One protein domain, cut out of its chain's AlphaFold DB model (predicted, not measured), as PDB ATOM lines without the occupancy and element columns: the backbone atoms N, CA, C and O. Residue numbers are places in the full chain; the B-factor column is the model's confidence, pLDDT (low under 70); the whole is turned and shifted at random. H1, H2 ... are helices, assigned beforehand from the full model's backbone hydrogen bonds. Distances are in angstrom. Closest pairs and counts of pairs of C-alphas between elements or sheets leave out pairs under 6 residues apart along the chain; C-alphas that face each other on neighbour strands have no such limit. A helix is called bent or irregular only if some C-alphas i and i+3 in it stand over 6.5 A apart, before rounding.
ATOM      1  N   PRO A  79      29.784   4.494  56.004       89.69
ATOM      2  CA  PRO A  79      28.785   3.631  56.624       89.69
ATOM      3  C   PRO A  79      29.404   2.278  57.006       89.69
ATOM      4  O   PRO A  79      29.336   1.312  56.254       89.69
ATOM      5  N   ILE A  80      30.020   2.219  58.188       89.31
ATOM      6  CA  ILE A  80      30.722   1.026  58.701       89.31
ATOM      7  C   ILE A  80      30.102   0.436  59.980       89.31
ATOM      8  O   ILE A  80      30.702  -0.421  60.621       89.31
ATOM      9  N   LYS A  81      28.908   0.896  60.375       86.00
ATOM     10  CA  LYS A  81      28.277   0.544  61.664       86.00
ATOM     11  C   LYS A  81      28.018  -0.955  61.841       86.00
ATOM     12  O   LYS A  81      28.038  -1.437  62.967       86.00
ATOM     13  N   ASP A  82      27.796  -1.672  60.744       86.31
ATOM     14  CA  ASP A  82      27.436  -3.093  60.762       86.31
ATOM     15  C   ASP A  82      28.657  -4.026  60.828       86.31
ATOM     16  O   ASP A  82      28.508  -5.244  60.974       86.31
ATOM     17  N   PHE A  83      29.869  -3.472  60.730       89.62
ATOM     18  CA  PHE A  83      31.114  -4.232  60.747       89.62
ATOM     19  C   PHE A  83      31.790  -4.125  62.106       89.62
ATOM     20  O   PHE A  83      32.008  -3.037  62.641       89.62
ATOM     21  N   LYS A  84      32.169  -5.274  62.663       88.56
ATOM     22  CA  LYS A  84      32.998  -5.315  63.868       88.56
ATOM     23  C   LYS A  84      34.465  -5.176  63.492       88.56
ATOM     24  O   LYS A  84      34.891  -5.600  62.422       88.56
ATOM     25  N   THR A  85      35.273  -4.697  64.435       88.69
ATOM     26  CA  THR A  85      36.730  -4.534  64.278       88.69
ATOM     27  C   THR A  85      37.449  -5.810  63.819       88.69
ATOM     28  O   THR A  85      38.496  -5.727  63.190       88.69
ATOM     29  N   LEU A  86      36.898  -6.988  64.133       90.12
ATOM     30  CA  LEU A  86      37.495  -8.292  63.828       90.12
ATOM     31  C   LEU A  86      36.852  -9.012  62.624       90.12
ATOM     32  O   LEU A  86      37.209 -10.156  62.348       90.12
ATOM     33  N   ASP A  87      35.925  -8.380  61.892       90.69
ATOM     34  CA  ASP A  87      35.228  -8.984  60.741       90.69
ATOM     35  C   ASP A  87      36.084  -8.977  59.452       90.69
ATOM     36  O   ASP A  87      35.646  -8.556  58.382       90.69
ATOM     37  N   PHE A  88      37.318  -9.488  59.519       92.50
ATOM     38  CA  PHE A  88      38.256  -9.488  58.383       92.50
ATOM     39  C   PHE A  88      37.762 -10.284  57.164       92.50
ATOM     40  O   PHE A  88      38.162 -10.004  56.037       92.50
ATOM     41  N   TYR A  89      36.873 -11.259  57.366       94.88
ATOM     42  CA  TYR A  89      36.294 -12.067  56.287       94.88
ATOM     43  C   TYR A  89      35.346 -11.274  55.373       94.88
ATOM     44  O   TYR A  89      35.053 -11.737  54.275       94.88
ATOM     45  N   LYS A  90      34.880 -10.089  55.798       94.00
ATOM     46  CA  LYS A  90      34.040  -9.183  54.994       94.00
ATOM     47  C   LYS A  90      34.846  -8.077  54.310       94.00
ATOM     48  O   LYS A  90      34.280  -7.057  53.929       94.00
ATOM     49  N   TYR A  91      36.162  -8.248  54.168       93.12
ATOM     50  CA  TYR A  91      37.038  -7.227  53.590       93.12
ATOM     51  C   TYR A  91      36.538  -6.712  52.235       93.12
ATOM     52  O   TYR A  91      36.399  -5.504  52.067       93.12
ATOM     53  N   ASP A  92      36.191  -7.614  51.311       95.94
ATOM     54  CA  ASP A  92      35.733  -7.232  49.971       95.94
ATOM     55  C   ASP A  92      34.454  -6.380  50.022       95.94
ATOM     56  O   ASP A  92      34.255  -5.476  49.212       95.94
ATOM     57  N   GLU A  93      33.571  -6.639  50.987       94.69
ATOM     58  CA  GLU A  93      32.354  -5.854  51.196       94.69
ATOM     59  C   GLU A  93      32.683  -4.459  51.746       94.69
ATOM     60  O   GLU A  93      32.211  -3.456  51.207       94.69
ATOM     61  N   ILE A  94      33.538  -4.393  52.772       93.44
ATOM     62  CA  ILE A  94      33.982  -3.143  53.407       93.44
ATOM     63  C   ILE A  94      34.704  -2.248  52.393       93.44
ATOM     64  O   ILE A  94      34.424  -1.050  52.331       93.44
ATOM     65  N   ASP A  95      35.587  -2.821  51.571       94.25
ATOM     66  CA  ASP A  95      36.315  -2.103  50.523       94.25
ATOM     67  C   ASP A  95      35.350  -1.504  49.492       94.25
ATOM     68  O   ASP A  95      35.377  -0.303  49.218       94.25
ATOM     69  N   ASN A  96      34.401  -2.306  49.002       94.88
ATOM     70  CA  ASN A  96      33.398  -1.845  48.047       94.88
ATOM     71  C   ASN A  96      32.497  -0.734  48.612       94.88
ATOM     72  O   ASN A  96      32.173   0.225  47.903       94.88
ATOM     73  N   ILE A  97      32.070  -0.852  49.870       94.50
ATOM     74  CA  ILE A  97      31.246   0.160  50.544       94.50
ATOM     75  C   ILE A  97      32.044   1.453  50.735       94.50
ATOM     76  O   ILE A  97      31.558   2.533  50.381       94.50
ATOM     77  N   GLY A  98      33.278   1.348  51.234       93.56
ATOM     78  CA  GLY A  98      34.180   2.479  51.423       93.56
ATOM     79  C   GLY A  98      34.487   3.196  50.110       93.56
ATOM     80  O   GLY A  98      34.405   4.423  50.048       93.56
ATOM     81  N   TYR A  99      34.747   2.446  49.037       94.69
ATOM     82  CA  TYR A  99      35.014   2.996  47.711       94.69
ATOM     83  C   TYR A  99      33.811   3.754  47.142       94.69
ATOM     84  O   TYR A  99      33.950   4.897  46.704       94.69
ATOM     85  N   LYS A 100      32.612   3.158  47.185       95.38
ATOM     86  CA  LYS A 100      31.377   3.812  46.714       95.38
ATOM     87  C   LYS A 100      31.089   5.095  47.488       95.38
ATOM     88  O   LYS A 100      30.760   6.112  46.879       95.38
ATOM     89  N   HIS A 101      31.239   5.052  48.811       94.62
ATOM     90  CA  HIS A 101      31.047   6.216  49.668       94.62
ATOM     91  C   HIS A 101      32.074   7.308  49.362       94.62
ATOM     92  O   HIS A 101      31.708   8.453  49.117       94.62
ATOM     93  N   GLY A 102      33.356   6.939  49.291       93.62
ATOM     94  CA  GLY A 102      34.439   7.854  48.960       93.62
ATOM     95  C   GLY A 102      34.240   8.514  47.599       93.62
ATOM     96  O   GLY A 102      34.377   9.725  47.490       93.62
ATOM     97  N   MET A 103      33.850   7.766  46.566       91.75
ATOM     98  CA  MET A 103      33.607   8.342  45.239       91.75
ATOM     99  C   MET A 103      32.496   9.388  45.231       91.75
ATOM    100  O   MET A 103      32.628  10.404  44.549       91.75
ATOM    101  N   LYS A 104      31.432   9.165  46.006       93.44
ATOM    102  CA  LYS A 104      30.343  10.129  46.147       93.44
ATOM    103  C   LYS A 104      30.801  11.378  46.905       93.44
ATOM    104  O   LYS A 104      30.724  12.473  46.358       93.44
ATOM    105  N   GLU A 105      31.338  11.199  48.112       92.19
ATOM    106  CA  GLU A 105      31.771  12.300  48.983       92.19
ATOM    107  C   GLU A 105      32.871  13.137  48.328       92.19
ATOM    108  O   GLU A 105      32.752  14.351  48.227       92.19
ATOM    109  N   PHE A 106      33.925  12.512  47.794       89.88
ATOM    110  CA  PHE A 106      34.982  13.251  47.103       89.88
ATOM    111  C   PHE A 106      34.478  13.937  45.832       89.88
ATOM    112  O   PHE A 106      34.954  15.024  45.510       89.88
ATOM    113  N   GLY A 107      33.523  13.335  45.116       87.88
ATOM    114  CA  GLY A 107      32.878  13.969  43.971       87.88
ATOM    115  C   GLY A 107      32.192  15.276  44.366       87.88
ATOM    116  O   GLY A 107      32.467  16.317  43.773       87.88
ATOM    117  N   GLU A 108      31.366  15.235  45.411       88.62
ATOM    118  CA  GLU A 108      30.694  16.415  45.964       88.62
ATOM    119  C   GLU A 108      31.718  17.445  46.471       88.62
ATOM    120  O   GLU A 108      31.680  18.611  46.076       88.62
ATOM    121  N   LEU A 109      32.731  17.013  47.221       87.62
ATOM    122  CA  LEU A 109      33.752  17.896  47.786       87.62
ATOM    123  C   LEU A 109      34.574  18.646  46.749       87.62
ATOM    124  O   LEU A 109      34.885  19.818  46.962       87.62
ATOM    125  N   VAL A 110      34.912  17.997  45.636       86.81
ATOM    126  CA  VAL A 110      35.620  18.632  44.517       86.81
ATOM    127  C   VAL A 110      34.742  19.671  43.822       86.81
ATOM    128  O   VAL A 110      35.263  20.658  43.305       86.81
ATOM    129  N   THR A 111      33.420  19.481  43.805       85.94
ATOM    130  CA  THR A 111      32.502  20.483  43.245       85.94
ATOM    131  C   THR A 111      32.284  21.670  44.176       85.94
ATOM    132  O   THR A 111      32.164  22.791  43.694       85.94
ATOM    133  N   THR A 112      32.265  21.442  45.492       86.00
ATOM    134  CA  THR A 112      32.017  22.489  46.493       86.00
ATOM    135  C   THR A 112      33.262  23.320  46.801       86.00
ATOM    136  O   THR A 112      33.153  24.527  46.997       86.00
ATOM    137  N   ASN A 113      34.443  22.698  46.845       85.12
ATOM    138  CA  ASN A 113      35.682  23.363  47.239       85.12
ATOM    139  C   ASN A 113      36.558  23.662  46.015       85.12
ATOM    140  O   ASN A 113      37.181  22.764  45.440       85.12
ATOM    141  N   GLU A 114      36.674  24.941  45.654       82.50
ATOM    142  CA  GLU A 114      37.528  25.388  44.545       82.50
ATOM    143  C   GLU A 114      39.008  25.044  44.778       82.50
ATOM    144  O   GLU A 114      39.705  24.611  43.859       82.50
ATOM    145  N   ASP A 115      39.476  25.137  46.024       81.50
ATOM    146  CA  ASP A 115      40.844  24.769  46.394       81.50
ATOM    147  C   ASP A 115      41.133  23.279  46.162       81.50
ATOM    148  O   ASP A 115      42.211  22.928  45.674       81.50
ATOM    149  N   LEU A 116      40.169  22.393  46.452       82.75
ATOM    150  CA  LEU A 116      40.297  20.958  46.162       82.75
ATOM    151  C   LEU A 116      40.364  20.715  44.660       82.75
ATOM    152  O   LEU A 116      41.205  19.940  44.206       82.75
ATOM    153  N   LYS A 117      39.516  21.395  43.888       82.12
ATOM    154  CA  LYS A 117      39.485  21.287  42.429       82.12
ATOM    155  C   LYS A 117      40.828  21.673  41.803       82.12
ATOM    156  O   LYS A 117      41.376  20.892  41.032       82.12
ATOM    157  N   ASN A 118      41.409  22.793  42.232       79.69
ATOM    158  CA  ASN A 118      42.705  23.285  41.749       79.69
ATOM    159  C   ASN A 118      43.879  22.343  42.098       79.69
ATOM    160  O   ASN A 118      44.892  22.291  41.393       79.69
ATOM    161  N   VAL A 119      43.772  21.592  43.202       77.44
ATOM    162  CA  VAL A 119      44.761  20.572  43.597       77.44
ATOM    163  C   VAL A 119      44.567  19.269  42.813       77.44
ATOM    164  O   VAL A 119      45.546  18.639  42.412       77.44
ATOM    165  N   ILE A 120      43.315  18.872  42.587       75.56
ATOM    166  CA  ILE A 120      42.918  17.619  41.924       75.56
ATOM    167  C   ILE A 120      42.908  17.754  40.394       75.56
ATOM    168  O   ILE A 120      42.706  16.759  39.693       75.56
ATOM    169  N   ASP A 121      43.184  18.948  39.861       74.69
ATOM    170  CA  ASP A 121      43.128  19.253  38.436       74.69
ATOM    171  C   ASP A 121      43.678  18.123  37.564       74.69
ATOM    172  O   ASP A 121      44.828  17.668  37.653       74.69
ATOM    173  N   THR A 122      42.772  17.635  36.720       63.62
ATOM    174  CA  THR A 122      42.868  16.329  36.072       63.62
ATOM    175  C   THR A 122      44.092  16.186  35.166       63.62
ATOM    176  O   THR A 122      44.531  15.069  34.907       63.62
ATOM    177  N   GLU A 123      44.692  17.285  34.709       64.94
ATOM    178  CA  GLU A 123      45.922  17.290  33.909       64.94
ATOM    179  C   GLU A 123      47.168  16.934  34.736       64.94
ATOM    180  O   GLU A 123      48.029  16.167  34.284       64.94
ATOM    181  N   LYS A 124      47.235  17.395  35.990       63.69
ATOM    182  CA  LYS A 124      48.321  17.065  36.927       63.69
ATOM    183  C   LYS A 124      48.197  15.629  37.427       63.69
ATOM    184  O   LYS A 124      49.183  14.894  37.447       63.69
ATOM    185  N   LEU A 125      46.981  15.169  37.724       65.50
ATOM    186  CA  LEU A 125      46.759  13.767  38.088       65.50
ATOM    187  C   LEU A 125      46.954  12.808  36.905       65.50
ATOM    188  O   LEU A 125      47.559  11.751  37.081       65.50
ATOM    189  N   ARG A 126      46.529  13.157  35.679       65.75
ATOM    190  CA  ARG A 126      46.790  12.333  34.478       65.75
ATOM    191  C   ARG A 126      48.274  12.269  34.127       65.75
ATOM    192  O   ARG A 126      48.739  11.211  33.700       65.75
ATOM    193  N   SER A 127      49.025  13.358  34.298       64.88
ATOM    194  CA  SER A 127      50.480  13.353  34.092       64.88
ATOM    195  C   SER A 127      51.211  12.544  35.170       64.88
ATOM    196  O   SER A 127      52.088  11.753  34.828       64.88
ATOM    197  N   LEU A 128      50.804  12.624  36.443       62.84
ATOM    198  CA  LEU A 128      51.334  11.770  37.516       62.84
ATOM    199  C   LEU A 128      50.984  10.291  37.321       62.84
ATOM    200  O   LEU A 128      51.866   9.440  37.424       62.84
ATOM    201  N   LYS A 129      49.736   9.982  36.949       63.97
ATOM    202  CA  LYS A 129      49.304   8.623  36.601       63.97
ATOM    203  C   LYS A 129      50.156   8.087  35.450       63.97
ATOM    204  O   LYS A 129      50.759   7.031  35.592       63.97
ATOM    205  N   ARG A 130      50.313   8.833  34.346       64.00
ATOM    206  CA  ARG A 130      51.210   8.420  33.250       64.00
ATOM    207  C   ARG A 130      52.637   8.160  33.727       64.00
ATOM    208  O   ARG A 130      53.202   7.164  33.305       64.00
ATOM    209  N   ARG A 131      53.196   8.980  34.624       60.44
ATOM    210  CA  ARG A 131      54.542   8.755  35.181       60.44
ATOM    211  C   ARG A 131      54.640   7.513  36.071       60.44
ATOM    212  O   ARG A 131      55.662   6.839  36.034       60.44
ATOM    213  N   TYR A 132      53.590   7.180  36.817       54.09
ATOM    214  CA  TYR A 132      53.566   5.988  37.669       54.09
ATOM    215  C   TYR A 132      53.433   4.691  36.851       54.09
ATOM    216  O   TYR A 132      54.139   3.725  37.111       54.09
ATOM    217  N   TRP A 133      52.605   4.694  35.798       51.91
ATOM    218  CA  TRP A 133      52.407   3.538  34.904       51.91
ATOM    219  C   TRP A 133      53.464   3.416  33.788       51.91
ATOM    220  O   TRP A 133      53.542   2.383  33.133       51.91
ATOM    221  N   ARG A 134      54.280   4.455  33.554       51.53
ATOM    222  CA  ARG A 134      55.458   4.440  32.659       51.53
ATOM    223  C   ARG A 134      56.766   4.130  33.395       51.53
ATOM    224  O   ARG A 134      57.837   4.305  32.826       51.53
ATOM    225  N   ARG A 135      56.726   3.667  34.645       51.19
ATOM    226  CA  ARG A 135      57.846   2.892  35.184       51.19
ATOM    227  C   ARG A 135      57.645   1.457  34.728       51.19
ATOM    228  O   ARG A 135      56.873   0.715  35.321       51.19
ATOM    229  N   GLU A 136      58.309   1.117  33.630       46.94
ATOM    230  CA  GLU A 136      58.563  -0.258  33.206       46.94
ATOM    231  C   GLU A 136      58.868  -1.131  34.445       46.94
ATOM    232  O   GLU A 136      59.890  -0.903  35.104       46.94
ATOM    233  N   PRO A 137      58.009  -2.108  34.807       51.47
ATOM    234  CA  PRO A 137      58.257  -2.980  35.957       51.47
ATOM    235  C   PRO A 137      59.546  -3.792  35.781       51.47
ATOM    236  O   PRO A 137      60.136  -4.211  36.769       51.47
ATOM    237  N   SER A 138      60.026  -3.934  34.541       50.03
ATOM    238  CA  SER A 138      61.283  -4.582  34.161       50.03
ATOM    239  C   SER A 138      62.536  -3.892  34.733       50.03
ATOM    240  O   SER A 138      63.507  -4.579  35.036       50.03
ATOM    241  N   LYS A 139      62.512  -2.570  34.985       49.00
ATOM    242  CA  LYS A 139      63.623  -1.833  35.633       49.00
ATOM    243  C   LYS A 139      63.531  -1.793  37.166       49.00
ATOM    244  O   LYS A 139      64.467  -1.355  37.826       49.00
TER     245      LYS A 139
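Overview. This is residues 79 to 139 of the 299 residues of an uncharacterized protein of Onchocerca flexuosa (UniProt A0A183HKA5). This model is an open V made of helices: the long helix H1 is one arm, the short helix H2 sits at the corner, and H3 with the tail after it makes the other arm. The gap between the arms is empty, residues 122 to 139 stick out, and residues 79 to 83, before H1, fold back toward H1. The printed part has 61 residues with three named helices, in the order H1, H2, H3, and no named strand; its class is all helix. It is extended, with a radius of gyration of the C-alphas of 16.7 A, and flat, spanning 41 by 39 by 14 A.

Arrangement. Start with the longest helix, H1, residues 88 to 112, and go to its residues 109 to 111, which alone touch H2, residues 114 to 120. H1 and H2 touch only at the corner by their link, with 5 pairs of C-alphas within 8 A. The closest C-alphas there are those of Val 110 and Lys 117, 5.1 A apart. The two helices run opposite ways at a steep tilt of 51 degrees, where the line of H1 is a rough one. Go on to H3, residues 122 to 133: H2 and H3 meet only through their link. H1 and H3 are apart, and H3 touches no helix. In the backbone, every O i to N i+4 pair of H2 and H3 is within hydrogen-bond range; in H1, 19 of 21 are.

Along the chain. Find C-alpha 88 at (38.256, -9.488, 58.383); from there H1 runs 34.7 A to C-alpha 112 at (32.017, 22.489, 46.493). Look near its beginning: H1 is irregular, with C-alphas 89 and 92 8.0 A apart, and it has a kink of 32 degrees near residue 95. H2 measures 9.8 A from C-alpha 114 to C-alpha 120. H3 then runs 16.0 A from C-alpha 122 to C-alpha 133 at (52.407, 3.538, 34.904).

Size, cuts and confidence. The C-alphas of Asp 82 and Lys 139 are the two farthest apart, at 44.1 A. Residues 84 to 90, of which 88 to 90 belong to H1, stand free, and so do residues 122 to 139, of which 122 to 133 belong to H3. Without these stretches the body is 36 residues spanning 35 by 15 by 10 A. The links H1 to H2 and H2 to H3 are tight, with 1 residue in each, and the printed part has no cut. In the B-factor column you will find a mean pLDDT of 79.8 over the printed part; residues 122 to 139 are under 70, and H3 has a mean of 62.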